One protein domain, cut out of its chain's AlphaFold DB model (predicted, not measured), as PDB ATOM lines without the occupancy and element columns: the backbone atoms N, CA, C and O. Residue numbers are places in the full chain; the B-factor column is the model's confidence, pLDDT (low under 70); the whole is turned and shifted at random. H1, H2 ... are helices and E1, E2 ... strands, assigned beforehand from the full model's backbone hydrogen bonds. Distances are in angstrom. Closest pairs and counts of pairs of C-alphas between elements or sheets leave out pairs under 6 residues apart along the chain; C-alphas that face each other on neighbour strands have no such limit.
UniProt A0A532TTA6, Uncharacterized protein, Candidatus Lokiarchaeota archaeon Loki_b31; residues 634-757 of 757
ATOM      1  N   PRO A 634     153.507  98.750 -58.570       96.44
ATOM      2  CA  PRO A 634     153.673  97.957 -57.354       96.44
ATOM      3  C   PRO A 634     154.051  96.502 -57.661       96.44
ATOM      4  O   PRO A 634     153.483  95.872 -58.559       96.44
ATOM      5  N   ARG A 635     154.991  95.932 -56.893       95.31
ATOM      6  CA  ARG A 635     155.540  94.581 -57.137       95.31
ATOM      7  C   ARG A 635     154.458  93.501 -57.227       95.31
ATOM      8  O   ARG A 635     154.583  92.585 -58.037       95.31
ATOM      9  N   ILE A 636     153.401  93.625 -56.425       96.88
ATOM     10  CA  ILE A 636     152.248  92.718 -56.451       96.88
ATOM     11  C   ILE A 636     151.595  92.652 -57.839       96.88
ATOM     12  O   ILE A 636     151.266  91.565 -58.305       96.88
ATOM     13  N   ILE A 637     151.478  93.781 -58.542       97.88
ATOM     14  CA  ILE A 637     150.855  93.840 -59.871       97.88
ATOM     15  C   ILE A 637     151.731  93.130 -60.904       97.88
ATOM     16  O   ILE A 637     151.228  92.307 -61.665       97.88
ATOM     17  N   LYS A 638     153.055  93.341 -60.859       97.19
ATOM     18  CA  LYS A 638     154.016  92.616 -61.713       97.19
ATOM     19  C   LYS A 638     153.900  91.100 -61.527       97.19
ATOM     20  O   LYS A 638     153.858  90.345 -62.492       97.19
ATOM     21  N   GLN A 639     153.801  90.650 -60.274       97.56
ATOM     22  CA  GLN A 639     153.645  89.230 -59.948       97.56
ATOM     23  C   GLN A 639     152.320  88.651 -60.454       97.56
ATOM     24  O   GLN A 639     152.307  87.531 -60.958       97.56
ATOM     25  N   LEU A 640     151.216  89.392 -60.323       98.12
ATOM     26  CA  LEU A 640     149.902  88.964 -60.806       98.12
ATOM     27  C   LEU A 640     149.880  88.817 -62.327       98.12
ATOM     28  O   LEU A 640     149.412  87.797 -62.825       98.12
ATOM     29  N   ILE A 641     150.447  89.779 -63.052       97.88
ATOM     30  CA  ILE A 641     150.519  89.740 -64.517       97.88
ATOM     31  C   ILE A 641     151.382  88.571 -64.989       97.88
ATOM     32  O   ILE A 641     150.942  87.801 -65.836       97.88
ATOM     33  N   ASN A 642     152.557  88.360 -64.391       97.38
ATOM     34  CA  ASN A 642     153.410  87.223 -64.748       97.38
ATOM     35  C   ASN A 642     152.701  85.883 -64.499       97.38
ATOM     36  O   ASN A 642     152.743  84.996 -65.345       97.38
ATOM     37  N   LYS A 643     151.995  85.741 -63.369       97.75
ATOM     38  CA  LYS A 643     151.187  84.542 -63.088       97.75
ATOM     39  C   LYS A 643     150.042  84.367 -64.087       97.75
ATOM     40  O   LYS A 643     149.773  83.241 -64.492       97.75
ATOM     41  N   ALA A 644     149.379  85.453 -64.479       97.56
ATOM     42  CA  ALA A 644     148.312  85.426 -65.473       97.56
ATOM     43  C   ALA A 644     148.836  84.972 -66.843       97.56
ATOM     44  O   ALA A 644     148.280  84.041 -67.423       97.56
ATOM     45  N   LYS A 645     149.951  85.555 -67.304       96.31
ATOM     46  CA  LYS A 645     150.625  85.188 -68.558       96.31
ATOM     47  C   LYS A 645     151.116  83.738 -68.544       96.31
ATOM     48  O   LYS A 645     150.972  83.047 -69.538       96.31
ATOM     49  N   LEU A 646     151.609  83.222 -67.414       96.25
ATOM     50  CA  LEU A 646     151.978  81.801 -67.298       96.25
ATOM     51  C   LEU A 646     150.773  80.857 -67.425       96.25
ATOM     52  O   LEU A 646     150.893  79.786 -68.010       96.25
ATOM     53  N   LYS A 647     149.613  81.240 -66.879       96.06
ATOM     54  CA  LYS A 647     148.381  80.438 -66.968       96.06
ATOM     55  C   LYS A 647     147.695  80.538 -68.326       96.06
ATOM     56  O   LYS A 647     146.933  79.646 -68.681       96.06
ATOM     57  N   SER A 648     147.915  81.633 -69.045       91.88
ATOM     58  CA  SER A 648     147.265  81.922 -70.318       91.88
ATOM     59  C   SER A 648     148.209  82.722 -71.229       91.88
ATOM     60  O   SER A 648     148.017  83.926 -71.386       91.88
ATOM     61  N   PRO A 649     149.242  82.085 -71.822       84.44
ATOM     62  CA  PRO A 649     150.289  82.796 -72.570       84.44
ATOM     63  C   PRO A 649     149.778  83.593 -73.773       84.44
ATOM     64  O   PRO A 649     150.351  84.622 -74.114       84.44
ATOM     65  N   PHE A 650     148.689  83.129 -74.387       84.69
ATOM     66  CA  PHE A 650     148.067  83.746 -75.563       84.69
ATOM     67  C   PHE A 650     146.647  84.258 -75.295       84.69
ATOM     68  O   PHE A 650     145.978  84.731 -76.210       84.69
ATOM     69  N   GLY A 651     146.148  84.113 -74.065       81.62
ATOM     70  CA  GLY A 651     144.785  84.508 -73.734       81.62
ATOM     71  C   GLY A 651     144.722  85.870 -73.060       81.62
ATOM     72  O   GLY A 651     145.698  86.393 -72.526       81.62
ATOM     73  N   GLN A 652     143.522  86.433 -73.056       92.75
ATOM     74  CA  GLN A 652     143.237  87.704 -72.407       92.75
ATOM     75  C   GLN A 652     143.493  87.610 -70.892       92.75
ATOM     76  O   GLN A 652     143.192  86.594 -70.256       92.75
ATOM     77  N   LEU A 653     144.003  88.682 -70.278       95.81
ATOM     78  CA  LEU A 653     144.299  88.716 -68.838       95.81
ATOM     79  C   LEU A 653     143.048  88.402 -68.000       95.81
ATOM     80  O   LEU A 653     143.136  87.723 -66.973       95.81
ATOM     81  N   ILE A 654     141.874  88.829 -68.473       96.75
ATOM     82  CA  ILE A 654     140.578  88.610 -67.816       96.75
ATOM     83  C   ILE A 654     140.210  87.125 -67.624       96.75
ATOM     84  O   ILE A 654     139.403  86.790 -66.747       96.75
ATOM     85  N   SER A 655     140.814  86.218 -68.395       96.25
ATOM     86  CA  SER A 655     140.548  84.778 -68.322       96.25
ATOM     87  C   SER A 655     141.083  84.131 -67.038       96.25
ATOM     88  O   SER A 655     140.613  83.066 -66.647       96.25
ATOM     89  N   SER A 656     142.023  84.775 -66.338       96.69
ATOM     90  CA  SER A 656     142.604  84.269 -65.086       96.69
ATOM     91  C   SER A 656     142.194  85.111 -63.873       96.69
ATOM     92  O   SER A 656     141.916  86.305 -63.987       96.69
ATOM     93  N   LYS A 657     142.189  84.509 -62.673       97.31
ATOM     94  CA  LYS A 657     141.943  85.248 -61.419       97.31
ATOM     95  C   LYS A 657     142.993  86.344 -61.212       97.31
ATOM     96  O   LYS A 657     142.646  87.468 -60.867       97.31
ATOM     97  N   GLU A 658     144.264  86.024 -61.436       98.12
ATOM     98  CA  GLU A 658     145.371  86.960 -61.254       98.12
ATOM     99  C   GLU A 658     145.311  88.130 -62.239       98.12
ATOM    100  O   GLU A 658     145.510  89.277 -61.837       98.12
ATOM    101  N   GLY A 659     144.977  87.863 -63.503       98.19
ATOM    102  CA  GLY A 659     144.830  88.910 -64.506       98.19
ATOM    103  C   GLY A 659     143.613  89.795 -64.242       98.19
ATOM    104  O   GLY A 659     143.736  91.011 -64.343       98.19
ATOM    105  N   ARG A 660     142.482  89.241 -63.771       98.31
ATOM    106  CA  ARG A 660     141.340  90.048 -63.290       98.31
ATOM    107  C   ARG A 660     141.727  90.999 -62.161       98.31
ATOM    108  O   ARG A 660     141.357  92.166 -62.206       98.31
ATOM    109  N   LEU A 661     142.501  90.538 -61.178       98.56
ATOM    110  CA  LEU A 661     143.003  91.408 -60.110       98.56
ATOM    111  C   LEU A 661     143.894  92.526 -60.673       98.56
ATOM    112  O   LEU A 661     143.680  93.692 -60.354       98.56
ATOM    113  N   ALA A 662     144.846  92.204 -61.553       98.50
ATOM    114  CA  ALA A 662     145.702  93.215 -62.179       98.50
ATOM    115  C   ALA A 662     144.898  94.252 -62.994       98.50
ATOM    116  O   ALA A 662     145.173  95.450 -62.905       98.50
ATOM    117  N   LEU A 663     143.872  93.811 -63.728       98.56
ATOM    118  CA  LEU A 663     142.948  94.688 -64.452       98.56
ATOM    119  C   LEU A 663     142.132  95.576 -63.500       98.56
ATOM    120  O   LEU A 663     141.938  96.752 -63.792       98.56
ATOM    121  N   ASN A 664     141.718  95.068 -62.337       98.62
ATOM    122  CA  ASN A 664     140.978  95.850 -61.340       98.62
ATOM    123  C   ASN A 664     141.834  96.932 -60.686       98.62
ATOM    124  O   ASN A 664     141.352  98.046 -60.487       98.62
ATOM    125  N   PHE A 665     143.113  96.644 -60.426       98.56
ATOM    126  CA  PHE A 665     144.079  97.675 -60.041       98.56
ATOM    127  C   PHE A 665     144.156  98.769 -61.109       98.56
ATOM    128  O   PHE A 665     144.014  99.952 -60.793       98.56
ATOM    129  N   LEU A 666     144.335  98.379 -62.378       98.31
ATOM    130  CA  LEU A 666     144.435  99.328 -63.483       98.31
ATOM    131  C   LEU A 666     143.139 100.137 -63.656       98.31
ATOM    132  O   LEU A 666     143.208 101.331 -63.938       98.31
ATOM    133  N   MET A 667     141.973  99.524 -63.429       98.38
ATOM    134  CA  MET A 667     140.674 100.201 -63.458       98.38
ATOM    135  C   MET A 667     140.542 101.239 -62.340       98.38
ATOM    136  O   MET A 667     140.155 102.369 -62.614       98.38
ATOM    137  N   GLY A 668     140.911 100.902 -61.099       98.19
ATOM    138  CA  GLY A 668     140.904 101.867 -59.993       98.19
ATOM    139  C   GLY A 668     141.870 103.029 -60.228       98.19
ATOM    140  O   GLY A 668     141.544 104.187 -59.972       98.19
ATOM    141  N   PHE A 669     143.041 102.735 -60.800       98.06
ATOM    142  CA  PHE A 669     144.002 103.760 -61.190       98.06
ATOM    143  C   PHE A 669     143.445 104.680 -62.288       98.06
ATOM    144  O   PHE A 669     143.513 105.904 -62.171       98.06
ATOM    145  N   TYR A 670     142.857 104.099 -63.338       97.94
ATOM    146  CA  TYR A 670     142.196 104.819 -64.428       97.94
ATOM    147  C   TYR A 670     141.018 105.672 -63.937       97.94
ATOM    148  O   TYR A 670     140.807 106.798 -64.400       97.94
ATOM    149  N   ASP A 671     140.250 105.187 -62.974       97.56
ATOM    150  CA  ASP A 671     139.134 105.948 -62.436       97.56
ATOM    151  C   ASP A 671     139.585 107.168 -61.618       97.56
ATOM    152  O   ASP A 671     138.890 108.187 -61.654       97.56
ATOM    153  N   GLY A 672     140.781 107.150 -61.027       96.81
ATOM    154  CA  GLY A 672     141.420 108.366 -60.503       96.81
ATOM    155  C   GLY A 672     142.025 109.233 -61.606       96.81
ATOM    156  O   GLY A 672     141.465 110.257 -62.000       96.81
ATOM    157  N   ASP A 673     143.105 108.753 -62.220       95.88
ATOM    158  CA  ASP A 673     144.002 109.553 -63.073       95.88
ATOM    159  C   ASP A 673     143.726 109.444 -64.587       95.88
ATOM    160  O   ASP A 673     144.421 110.017 -65.434       95.88
ATOM    161  N   GLY A 674     142.704 108.689 -64.974       96.12
ATOM    162  CA  GLY A 674     142.332 108.464 -66.366       96.12
ATOM    163  C   GLY A 674     141.301 109.437 -66.925       96.12
ATOM    164  O   GLY A 674     140.670 110.236 -66.227       96.12
ATOM    165  N   ASN A 675     141.111 109.368 -68.238       94.12
ATOM    166  CA  ASN A 675     140.152 110.185 -68.966       94.12
ATOM    167  C   ASN A 675     139.524 109.379 -70.114       94.12
ATOM    168  O   ASN A 675     140.234 108.719 -70.877       94.12
ATOM    169  N   TYR A 676     138.198 109.455 -70.230       93.62
ATOM    170  CA  TYR A 676     137.429 108.939 -71.357       93.62
ATOM    171  C   TYR A 676     137.121 110.080 -72.334       93.62
ATOM    172  O   TYR A 676     136.476 111.056 -71.958       93.62
ATOM    173  N   ARG A 677     137.587 109.970 -73.584       87.75
ATOM    174  CA  ARG A 677     137.374 110.979 -74.642       87.75
ATOM    175  C   ARG A 677     136.373 110.534 -75.719       87.75
ATOM    176  O   ARG A 677     136.328 111.146 -76.780       87.75
ATOM    177  N   GLY A 678     135.578 109.498 -75.446       83.75
ATOM    178  CA  GLY A 678     134.702 108.862 -76.434       83.75
ATOM    179  C   GLY A 678     135.366 107.682 -77.156       83.75
ATOM    180  O   GLY A 678     136.585 107.507 -77.099       83.75
ATOM    181  N   GLY A 679     134.549 106.866 -77.827       88.38
ATOM    182  CA  GLY A 679     134.985 105.665 -78.545       88.38
ATOM    183  C   GLY A 679     135.295 104.477 -77.628       88.38
ATOM    184  O   GLY A 679     134.841 104.410 -76.494       88.38
ATOM    185  N   MET A 680     136.090 103.529 -78.119       86.56
ATOM    186  CA  MET A 680     136.473 102.328 -77.370       86.56
ATOM    187  C   MET A 680     137.934 102.390 -76.921       86.56
ATOM    188  O   MET A 680     138.684 101.447 -77.115       86.56
ATOM    189  N   SER A 681     138.379 103.515 -76.357       89.69
ATOM    190  CA  SER A 681     139.713 103.623 -75.756       89.69
ATOM    191  C   SER A 681     139.709 104.581 -74.571       89.69
ATOM    192  O   SER A 681     139.035 105.610 -74.561       89.69
ATOM    193  N   ALA A 682     140.555 104.271 -73.597       93.75
ATOM    194  CA  ALA A 682     140.856 105.113 -72.451       93.75
ATOM    195  C   ALA A 682     142.289 105.645 -72.529       93.75
ATOM    196  O   ALA A 682     143.141 105.078 -73.218       93.75
ATOM    197  N   ARG A 683     142.562 106.726 -71.794       96.19
ATOM    198  CA  ARG A 683     143.932 107.159 -71.512       96.19
ATOM    199  C   ARG A 683     144.156 107.360 -70.023       96.19
ATOM    200  O   ARG A 683     143.243 107.804 -69.328       96.19
ATOM    201  N   ILE A 684     145.370 107.087 -69.566       97.00
ATOM    202  CA  ILE A 684     145.847 107.382 -68.211       97.00
ATOM    203  C   ILE A 684     146.845 108.533 -68.293       97.00
ATOM    204  O   ILE A 684     147.653 108.597 -69.223       97.00
ATOM    205  N   LEU A 685     146.759 109.461 -67.342       95.25
ATOM    206  CA  LEU A 685     147.673 110.587 -67.197       95.25
ATOM    207  C   LEU A 685     148.544 110.354 -65.967       95.25
ATOM    208  O   LEU A 685     148.049 109.931 -64.931       95.25
ATOM    209  N   ASN A 686     149.839 110.639 -66.057       94.50
ATOM    210  CA  ASN A 686     150.700 110.628 -64.881       94.50
ATOM    211  C   ASN A 686     151.876 111.587 -65.072       94.50
ATOM    212  O   ASN A 686     152.309 111.841 -66.194       94.50
ATOM    213  N   THR A 687     152.417 112.139 -63.990       92.44
ATOM    214  CA  THR A 687     153.612 112.993 -64.072       92.44
ATOM    215  C   THR A 687     154.879 112.193 -64.363       92.44
ATOM    216  O   THR A 687     155.910 112.792 -64.664       92.44
ATOM    217  N   LYS A 688     154.819 110.855 -64.310       91.38
ATOM    218  CA  LYS A 688     155.983 109.969 -64.337       91.38
ATOM    219  C   LYS A 688     155.931 109.003 -65.506       91.38
ATOM    220  O   LYS A 688     155.063 108.138 -65.595       91.38
ATOM    221  N   LYS A 689     156.900 109.165 -66.407       94.88
ATOM    222  CA  LYS A 689     157.020 108.376 -67.636       94.88
ATOM    223  C   LYS A 689     157.287 106.901 -67.346       94.88
ATOM    224  O   LYS A 689     156.625 106.056 -67.930       94.88
ATOM    225  N   THR A 690     158.183 106.619 -66.399       95.50
ATOM    226  CA  THR A 690     158.626 105.264 -66.036       95.50
ATOM    227  C   THR A 690     157.478 104.369 -65.592       95.50
ATOM    228  O   THR A 690     157.428 103.205 -65.972       95.50
ATOM    229  N   PHE A 691     156.522 104.909 -64.832       96.12
ATOM    230  CA  PHE A 691     155.314 104.180 -64.458       96.12
ATOM    231  C   PHE A 691     154.507 103.767 -65.694       96.12
ATOM    232  O   PHE A 691     154.120 102.611 -65.818       96.12
ATOM    233  N   LEU A 692     154.265 104.705 -66.614       97.25
ATOM    234  CA  LEU A 692     153.486 104.434 -67.821       97.25
ATOM    235  C   LEU A 692     154.220 103.490 -68.781       97.25
ATOM    236  O   LEU A 692     153.568 102.664 -69.406       97.25
ATOM    237  N   GLU A 693     155.548 103.583 -68.879       97.44
ATOM    238  CA  GLU A 693     156.376 102.651 -69.656       97.44
ATOM    239  C   GLU A 693     156.294 101.231 -69.076       97.44
ATOM    240  O   GLU A 693     156.035 100.288 -69.813       97.44
ATOM    241  N   GLU A 694     156.365 101.070 -67.750       97.56
ATOM    242  CA  GLU A 694     156.145  99.756 -67.131       97.56
ATOM    243  C   GLU A 694     154.719  99.230 -67.368       97.56
ATOM    244  O   GLU A 694     154.534  98.028 -67.532       97.56
ATOM    245  N   ILE A 695     153.697 100.095 -67.393       97.75
ATOM    246  CA  ILE A 695     152.328  99.685 -67.746       97.75
ATOM    247  C   ILE A 695     152.249  99.230 -69.209       97.75
ATOM    248  O   ILE A 695     151.573  98.238 -69.479       97.75
ATOM    249  N   VAL A 696     152.951  99.903 -70.130       97.88
ATOM    250  CA  VAL A 696     153.060  99.481 -71.538       97.88
ATOM    251  C   VAL A 696     153.618  98.067 -71.632       97.88
ATOM    252  O   VAL A 696     152.971  97.205 -72.223       97.88
ATOM    253  N   ASP A 697     154.758  97.823 -70.988       97.56
ATOM    254  CA  ASP A 697     155.449  96.535 -71.053       97.56
ATOM    255  C   ASP A 697     154.656  95.419 -70.358       97.56
ATOM    256  O   ASP A 697     154.572  94.290 -70.838       97.56
ATOM    257  N   LEU A 698     154.053  95.707 -69.201       97.31
ATOM    258  CA  LEU A 698     153.345  94.693 -68.422       97.31
ATOM    259  C   LEU A 698     152.041  94.249 -69.092       97.31
ATOM    260  O   LEU A 698     151.740  93.054 -69.091       97.31
ATOM    261  N   PHE A 699     151.277  95.191 -69.647       96.88
ATOM    262  CA  PHE A 699     149.963  94.934 -70.242       96.88
ATOM    263  C   PHE A 699     150.001  94.774 -71.772       96.88
ATOM    264  O   PHE A 699     148.938  94.742 -72.389       96.88
ATOM    265  N   ASP A 700     151.195  94.672 -72.367       96.06
ATOM    266  CA  ASP A 700     151.421  94.514 -73.811       96.06
ATOM    267  C   ASP A 700     150.682  95.578 -74.648       96.06
ATOM    268  O   ASP A 700     150.023  95.287 -75.648       96.06
ATOM    269  N   ILE A 701     150.751  96.842 -74.212       95.94
ATOM    270  CA  ILE A 701     150.019  97.941 -74.852       95.94
ATOM    271  C   ILE A 701     150.782  98.389 -76.109       95.94
ATOM    272  O   ILE A 701     151.928  98.818 -76.002       95.94
ATOM    273  N   PRO A 702     150.164  98.398 -77.305       94.19
ATOM    274  CA  PRO A 702     150.863  98.767 -78.543       94.19
ATOM    275  C   PRO A 702     151.203 100.265 -78.626       94.19
ATOM    276  O   PRO A 702     152.061 100.689 -79.401       94.19
ATOM    277  N   ASN A 703     150.511 101.094 -77.841       96.38
ATOM    278  CA  ASN A 703     150.680 102.540 -77.850       96.38
ATOM    279  C   ASN A 703     151.863 102.974 -76.982       96.38
ATOM    280  O   ASN A 703     151.987 102.580 -75.825       96.38
ATOM    281  N   LYS A 704     152.675 103.892 -77.509       97.25
ATOM    282  CA  LYS A 704     153.779 104.510 -76.766       97.25
ATOM    283  C   LYS A 704     153.279 105.574 -75.783       97.25
ATOM    284  O   LYS A 704     152.238 106.205 -75.987       97.25
ATOM    285  N   VAL A 705     154.071 105.820 -74.741       97.69
ATOM    286  CA  VAL A 705     153.860 106.935 -73.810       97.69
ATOM    287  C   VAL A 705     154.163 108.257 -74.514       97.69
ATOM    288  O   VAL A 705     155.262 108.462 -75.027       97.69
ATOM    289  N   ASN A 706     153.197 109.172 -74.503       96.88
ATOM    290  CA  ASN A 706     153.310 110.488 -75.122       96.88
ATOM    291  C   ASN A 706     153.494 111.580 -74.065       96.88
ATOM    292  O   ASN A 706     152.979 111.479 -72.951       96.88
ATOM    293  N   ILE A 707     154.188 112.656 -74.430       95.56
ATOM    294  CA  ILE A 707     154.312 113.846 -73.582       95.56
ATOM    295  C   ILE A 707     152.980 114.609 -73.594       95.56
ATOM    296  O   ILE A 707     152.354 114.788 -74.635       95.56
ATOM    297  N   ASN A 708     152.552 115.065 -72.422       91.12
ATOM    298  CA  ASN A 708     151.388 115.917 -72.213       91.12
ATOM    299  C   ASN A 708     151.790 117.081 -71.299       91.12
ATOM    300  O   ASN A 708     151.579 117.051 -70.085       91.12
ATOM    301  N   SER A 709     152.426 118.093 -71.883       85.81
ATOM    302  CA  SER A 709     152.871 119.279 -71.153       85.81
ATOM    303  C   SER A 709     151.706 120.232 -70.911       85.81
ATOM    304  O   SER A 709     150.984 120.592 -71.838       85.81
ATOM    305  N   LYS A 710     151.547 120.677 -69.664       84.50
ATOM    306  CA  LYS A 710     150.657 121.786 -69.304       84.50
ATOM    307  C   LYS A 710     151.486 122.919 -68.727       84.50
ATOM    308  O   LYS A 710     152.380 122.671 -67.921       84.50
ATOM    309  N   TYR A 711     151.197 124.155 -69.106       81.00
ATOM    310  CA  TYR A 711     151.804 125.299 -68.438       81.00
ATOM    311  C   TYR A 711     151.011 125.664 -67.175       81.00
ATOM    312  O   TYR A 711     149.816 125.402 -67.067       81.00
ATOM    313  N   SER A 712     151.694 126.239 -66.191       79.94
ATOM    314  CA  SER A 712     151.119 126.811 -64.971       79.94
ATOM    315  C   SER A 712     151.917 128.055 -64.594       79.94
ATOM    316  O   SER A 712     153.106 128.110 -64.892       79.94
ATOM    317  N   ILE A 713     151.309 129.053 -63.960       76.00
ATOM    318  CA  ILE A 713     152.024 130.272 -63.556       76.00
ATOM    319  C   ILE A 713     152.517 130.106 -62.110       76.00
ATOM    320  O   ILE A 713     151.742 129.796 -61.204       76.00
ATOM    321  N   ASP A 714     153.821 130.271 -61.883       80.25
ATOM    322  CA  ASP A 714     154.407 130.283 -60.545       80.25
ATOM    323  C   ASP A 714     153.937 131.514 -59.768       80.25
ATOM    324  O   ASP A 714     154.172 132.647 -60.176       80.25
ATOM    325  N   LYS A 715     153.311 131.309 -58.611       72.94
ATOM    326  CA  LYS A 715     152.688 132.404 -57.847       72.94
ATOM    327  C   LYS A 715     153.679 133.368 -57.203       72.94
ATOM    328  O   LYS A 715     153.298 134.482 -56.864       72.94
ATOM    329  N   LYS A 716     154.921 132.938 -56.966       80.50
ATOM    330  CA  LYS A 716     155.942 133.778 -56.326       80.50
ATOM    331  C   LYS A 716     156.689 134.617 -57.351       80.50
ATOM    332  O   LYS A 716     157.083 135.736 -57.051       80.50
ATOM    333  N   THR A 717     156.897 134.067 -58.540       88.06
ATOM    334  CA  THR A 717     157.766 134.648 -59.568       88.06
ATOM    335  C   THR A 717     157.009 135.132 -60.801       88.06
ATOM    336  O   THR A 717     157.614 135.785 -61.646       88.06
ATOM    337  N   TYR A 718     155.716 134.810 -60.922       76.50
ATOM    338  CA  TYR A 718     154.864 135.045 -62.095       76.50
ATOM    339  C   TYR A 718     155.423 134.455 -63.401       76.50
ATOM    340  O   TYR A 718     155.006 134.831 -64.496       76.50
ATOM    341  N   LYS A 719     156.362 133.506 -63.305       83.12
ATOM    342  CA  LYS A 719     156.939 132.820 -64.463       83.12
ATOM    343  C   LYS A 719     156.055 131.658 -64.888       83.12
ATOM    344  O   LYS A 719     155.510 130.937 -64.055       83.12
ATOM    345  N   ILE A 720     155.963 131.444 -66.195       81.00
ATOM    346  CA  ILE A 720     155.321 130.260 -66.760       81.00
ATOM    347  C   ILE A 720     156.214 129.044 -66.467       81.00
ATOM    348  O   ILE A 720     157.317 128.932 -66.997       81.00
ATOM    349  N   ILE A 721     155.737 128.137 -65.617       85.75
ATOM    350  CA  ILE A 721     156.325 126.819 -65.371       85.75
ATOM    351  C   ILE A 721     155.589 125.793 -66.224       85.75
ATOM    352  O   ILE A 721     154.400 125.528 -66.025       85.75
ATOM    353  N   TRP A 722     156.321 125.150 -67.126       82.25
ATOM    354  CA  TRP A 722     155.848 123.969 -67.834       82.25
ATOM    355  C   TRP A 722     155.931 122.751 -66.915       82.25
ATOM    356  O   TRP A 722     157.012 122.336 -66.504       82.25
ATOM    357  N   LYS A 723     154.775 122.178 -66.580       86.38
ATOM    358  CA  LYS A 723     154.680 120.885 -65.908       86.38
ATOM    359  C   LYS A 723     154.582 119.805 -66.974       86.38
ATOM    360  O   LYS A 723     153.536 119.630 -67.605       86.38
ATOM    361  N   THR A 724     155.682 119.090 -67.178       90.19
ATOM    362  CA  THR A 724     155.714 117.909 -68.040       90.19
ATOM    363  C   THR A 724     154.869 116.812 -67.403       90.19
ATOM    364  O   THR A 724     155.208 116.288 -66.343       90.19
ATOM    365  N   GLY A 725     153.744 116.495 -68.034       93.56
ATOM    366  CA  GLY A 725     152.996 115.272 -67.782       93.56
ATOM    367  C   GLY A 725     153.221 114.272 -68.907       93.56
ATOM    368  O   GLY A 725     153.754 114.607 -69.965       93.56
ATOM    369  N   TYR A 726     152.773 113.046 -68.692       96.19
ATOM    370  CA  TYR A 726     152.781 111.978 -69.678       96.19
ATOM    371  C   TYR A 726     151.382 111.383 -69.793       96.19
ATOM    372  O   TYR A 726     150.584 111.433 -68.852       96.19
ATOM    373  N   GLN A 727     151.069 110.848 -70.966       96.81
ATOM    374  CA  GLN A 727     149.805 110.184 -71.234       96.81
ATOM    375  C   GLN A 727     150.030 108.864 -71.966       96.81
ATOM    376  O   GLN A 727     150.875 108.771 -72.856       96.81
ATOM    377  N   LEU A 728     149.229 107.864 -71.617       97.81
ATOM    378  CA  LEU A 728     149.223 106.553 -72.254       97.81
ATOM    379  C   LEU A 728     147.810 106.216 -72.718       97.81
ATOM    380  O   LEU A 728     146.878 106.270 -71.918       97.81
ATOM    381  N   HIS A 729     147.658 105.856 -73.991       97.06
ATOM    382  CA  HIS A 729     146.414 105.313 -74.532       97.06
ATOM    383  C   HIS A 729     146.400 103.796 -74.347       97.06
ATOM    384  O   HIS A 729     147.311 103.115 -74.802       97.06
ATOM    385  N   LEU A 730     145.368 103.262 -73.699       96.25
ATOM    386  CA  LEU A 730     145.316 101.842 -73.332       96.25
ATOM    387  C   LEU A 730     144.967 100.924 -74.513       96.25
ATOM    388  O   LEU A 730     145.251  99.734 -74.461       96.25
ATOM    389  N   GLY A 731     144.383 101.471 -75.584       95.25
ATOM    390  CA  GLY A 731     143.854 100.681 -76.694       95.25
ATOM    391  C   GLY A 731     142.515 100.020 -76.354       95.25
ATOM    392  O   GLY A 731     142.054 100.042 -75.211       95.25
ATOM    393  N   THR A 732     141.867  99.466 -77.376       95.50
ATOM    394  CA  THR A 732     140.504  98.935 -77.262       95.50
ATOM    395  C   THR A 732     140.429  97.632 -76.490       95.50
ATOM    396  O   THR A 732     139.598  97.506 -75.589       95.50
ATOM    397  N   ASP A 733     141.330  96.697 -76.768       95.56
ATOM    398  CA  ASP A 733     141.263  95.357 -76.187       95.56
ATOM    399  C   ASP A 733     141.512  95.367 -74.680       95.56
ATOM    400  O   ASP A 733     140.770  94.741 -73.920       95.56
ATOM    401  N   LEU A 734     142.514  96.122 -74.222       96.44
ATOM    402  CA  LEU A 734     142.791  96.257 -72.794       96.44
ATOM    403  C   LEU A 734     141.667  97.010 -72.076       96.44
ATOM    404  O   LEU A 734     141.249  96.600 -70.994       96.44
ATOM    405  N   PHE A 735     141.140  98.084 -72.675       96.81
ATOM    406  CA  PHE A 735     140.063  98.849 -72.051       96.81
ATOM    407  C   PHE A 735     138.777  98.023 -71.912       96.81
ATOM    408  O   PHE A 735     138.142  98.061 -70.860       96.81
ATOM    409  N   ASN A 736     138.439  97.205 -72.915       96.44
ATOM    410  CA  ASN A 736     137.346  96.234 -72.825       96.44
ATOM    411  C   ASN A 736     137.549  95.250 -71.669       96.44
ATOM    412  O   ASN A 736     136.647  95.055 -70.857       96.44
ATOM    413  N   GLN A 737     138.748  94.675 -71.549       97.31
ATOM    414  CA  GLN A 737     139.066  93.764 -70.449       97.31
ATOM    415  C   GLN A 737     138.944  94.445 -69.079       97.31
ATOM    416  O   GLN A 737     138.414  93.839 -68.153       97.31
ATOM    417  N   MET A 738     139.365  95.705 -68.943       97.56
ATOM    418  CA  MET A 738     139.171  96.469 -67.705       97.56
ATOM    419  C   MET A 738     137.681  96.657 -67.388       97.56
ATOM    420  O   MET A 738     137.244  96.392 -66.271       97.56
ATOM    421  N   LEU A 739     136.877  97.093 -68.364       96.62
ATOM    422  CA  LEU A 739     135.440  97.340 -68.177       96.62
ATOM    423  C   LEU A 739     134.675  96.085 -67.748       96.62
ATOM    424  O   LEU A 739     133.743  96.188 -66.944       96.62
ATOM    425  N   LEU A 740     135.085  94.925 -68.264       96.50
ATOM    426  CA  LEU A 740     134.537  93.615 -67.924       96.50
ATOM    427  C   LEU A 740     135.071  93.067 -66.591       96.50
ATOM    428  O   LEU A 740     134.394  92.262 -65.955       96.50
ATOM    429  N   SER A 741     136.262  93.480 -66.142       97.38
ATOM    430  CA  SER A 741     136.840  92.984 -64.887       97.38
ATOM    431  C   SER A 741     136.198  93.612 -63.645       97.38
ATOM    432  O   SER A 741     136.151  92.966 -62.593       97.38
ATOM    433  N   TYR A 742     135.685  94.844 -63.766       97.00
ATOM    434  CA  TYR A 742     135.012  95.555 -62.680       97.00
ATOM    435  C   TYR A 742     133.839  96.412 -63.171       97.00
ATOM    436  O   TYR A 742     134.001  97.493 -63.741       97.00
ATOM    437  N   GLU A 743     132.625  95.945 -62.898       95.50
ATOM    438  CA  GLU A 743     131.380  96.604 -63.310       95.50
ATOM    439  C   GLU A 743     131.073  97.898 -62.544       95.50
ATOM    440  O   GLU A 743     130.477  98.822 -63.094       95.50
ATOM    441  N   ASN A 744     131.529  97.998 -61.297       95.19
ATOM    442  CA  ASN A 744     131.225  99.119 -60.412       95.19
ATOM    443  C   ASN A 744     132.278 100.237 -60.519       95.19
ATOM    444  O   ASN A 744     132.614 100.866 -59.516       95.19
ATOM    445  N   SER A 745     132.845 100.469 -61.702       95.25
ATOM    446  CA  SER A 745     133.761 101.592 -61.958       95.25
ATOM    447  C   SER A 745     132.974 102.913 -62.135       95.25
ATOM    448  O   SER A 745     131.739 102.919 -62.121       95.25
ATOM    449  N   LEU A 746     133.649 104.058 -62.273       95.44
ATOM    450  CA  LEU A 746     133.003 105.364 -62.472       95.44
ATOM    451  C   LEU A 746     132.172 105.419 -63.764       95.44
ATOM    452  O   LEU A 746     132.718 105.452 -64.865       95.44
ATOM    453  N   GLN A 747     130.847 105.556 -63.641       94.31
ATOM    454  CA  GLN A 747     129.915 105.527 -64.784       94.31
ATOM    455  C   GLN A 747     130.221 106.582 -65.858       94.31
ATOM    456  O   GLN A 747     130.180 106.290 -67.051       94.31
ATOM    457  N   ARG A 748     130.613 107.803 -65.464       93.94
ATOM    458  CA  ARG A 748     130.970 108.875 -66.417       93.94
ATOM    459  C   ARG A 748     132.225 108.583 -67.252       93.94
ATOM    460  O   ARG A 748     132.474 109.280 -68.230       93.94
ATOM    461  N   LYS A 749     133.032 107.596 -66.850       94.94
ATOM    462  CA  LYS A 749     134.232 107.140 -67.564       94.94
ATOM    463  C   LYS A 749     133.984 105.858 -68.378       94.94
ATOM    464  O   LYS A 749     134.916 105.356 -69.000       94.94
ATOM    465  N   ARG A 750     132.752 105.335 -68.403       94.44
ATOM    466  CA  ARG A 750     132.378 104.140 -69.174       94.44
ATOM    467  C   ARG A 750     131.719 104.528 -70.509       94.44
ATOM    468  O   ARG A 750     130.964 105.506 -70.549       94.44
ATOM    469  N   PRO A 751     131.961 103.768 -71.592       94.69
ATOM    470  CA  PRO A 751     131.150 103.839 -72.805       94.69
ATOM    471  C   PRO A 751     129.684 103.470 -72.528       94.69
ATOM    472  O   PRO A 751     129.398 102.743 -71.578       94.69
ATOM    473  N   GLU A 752     128.758 103.953 -73.360       91.94
ATOM    474  CA  GLU A 752     127.308 103.842 -73.118       91.94
ATOM    475  C   GLU A 752     126.827 102.393 -72.973       91.94
ATOM    476  O   GLU A 752     126.081 102.075 -72.056       91.94
ATOM    477  N   ASN A 753     127.344 101.483 -73.803       92.50
ATOM    478  CA  ASN A 753     127.023 100.053 -73.769       92.50
ATOM    479  C   ASN A 753     127.528  99.315 -72.513       92.50
ATOM    480  O   ASN A 753     127.191  98.152 -72.319       92.50
ATOM    481  N   TYR A 754     128.335  99.968 -71.672       90.88
ATOM    482  CA  TYR A 754     128.837  99.423 -70.408       90.88
ATOM    483  C   TYR A 754     128.281 100.141 -69.176       90.88
ATOM    484  O   TYR A 754     128.682  99.797 -68.056       90.88
ATOM    485  N   LYS A 755     127.417 101.147 -69.348       90.06
ATOM    486  CA  LYS A 755     126.735 101.796 -68.227       90.06
ATOM    487  C   LYS A 755     125.579 100.913 -67.772       90.06
ATOM    488  O   LYS A 755     124.815 100.413 -68.592       90.06
ATOM    489  N   LYS A 756     125.464 100.706 -66.460       77.81
ATOM    490  CA  LYS A 756     124.266 100.099 -65.870       77.81
ATOM    491  C   LYS A 756     123.261 101.220 -65.613       77.81
ATOM    492  O   LYS A 756     123.643 102.218 -64.998       77.81
ATOM    493  N   PHE A 757     122.048 101.060 -66.132       52.50
ATOM    494  CA  PHE A 757     120.919 101.948 -65.852       52.50
ATOM    495  C   PHE A 757     120.330 101.666 -64.473       52.50
ATOM    496  O   PHE A 757     120.320 100.475 -64.079       52.50
TER     497      PHE A 757
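What this domain is: This is residues 634 to 757 of the 757 residues of an uncharacterized protein of Candidatus Lokiarchaeota archaeon Loki_b31 (UniProt A0A532TTA6). You are looking at a body of helices built on a curled four-stranded sheet, from which the hairpin of E3 and E4 runs out as a long two-stranded arm. H2 and H3 are over one face of the sheet, H1 makes a helical hairpin with H2 at the end away from the arm's tip, and H4 crosses H2. The printed part has 124 residues, with four named helices and four named strands in the order H1 H2 E1 E2 H3 E3 E4 H4; the class is mixed, and the sheet, in the order E1 E2 E4 E3, is antiparallel. The whole is only just compact, close to loose, with a radius of gyration of the C-alphas of 16.2 A, and only just elongated, spanning 55 by 36 by 22 A.

How they stand to each other: Start at the strongly twisted sheet, with E1, residues 674 to 676, and E3, residues 706 to 713, as edge strands, and E2, residues 682 to 686, and E4, residues 720 to 729, as inner strands. In the hairpin E1 and E2, N 675 and O 683 are 2.9 A apart; between the antiparallel E2 and E4, N 726 and O 686 are 2.8 A apart; in the hairpin E3 and E4, N 712 and O 721 are 2.8 A apart, each within hydrogen-bond range. H2, residues 657 to 673, stands up from the sheet at 49 degrees, and its Asp 673 has its C-alpha 5.6 A from that of Leu 685, the closest pair with E2. H3, residues 689 to 698, is on the same face, giving two layers, helices on one face of a sheet; it runs along E4 at 1 degree on the local plane, at a height over the sheet of 9.8 A, with the C-alphas of Lys 689 and Tyr 726 closest at 5.9 A. E2, H3 and E3 form a split strand-helix-strand unit, two strands running the same way with E4 between them, and its crossover is right-handed. H1, residues 635 to 647, touches H2 in a helical hairpin, at a steep tilt of 43 degrees, opposite ways; their closest C-alphas, of Leu 640 and Glu 658, are 5.0 A apart. H4, residues 732 to 741, only grazes the sheet; it touches residues 660 to 667 of H2, about perpendicular at 76 degrees, with the C-alphas of Leu 663 and Met 738 closest at 5.3 A. H2 and H3 are apart. In H1, H2, H3 and H4 every O i to N i+4 pair is within hydrogen-bond range.

Where its parts are: Find C-alpha 720 at (155.321, 130.260, -66.760); from there E4 runs 27.6 A to C-alpha 729, beside E3, 23.0 A long. E2 is 13.6 A long and E1 7.0 A. H2 begins at C-alpha 657, (141.943, 85.248, -61.419), and runs 24.4 A; H1 is 18.7 A long, and H3 and H4 are each 14.2 A. H4 ends at C-alpha 741, (136.840, 92.984, -64.887).

The domain as a whole: Look for the two C-alphas farthest apart at Lys 647 and Thr 717, 55.5 A. The printed part has no cut and no long link, and it ends at residue 757, the chain's last; residues 742 to 757 hold no named element. Mean pLDDT of the printed part is 93.2, and one residue, Phe 757, is under 70.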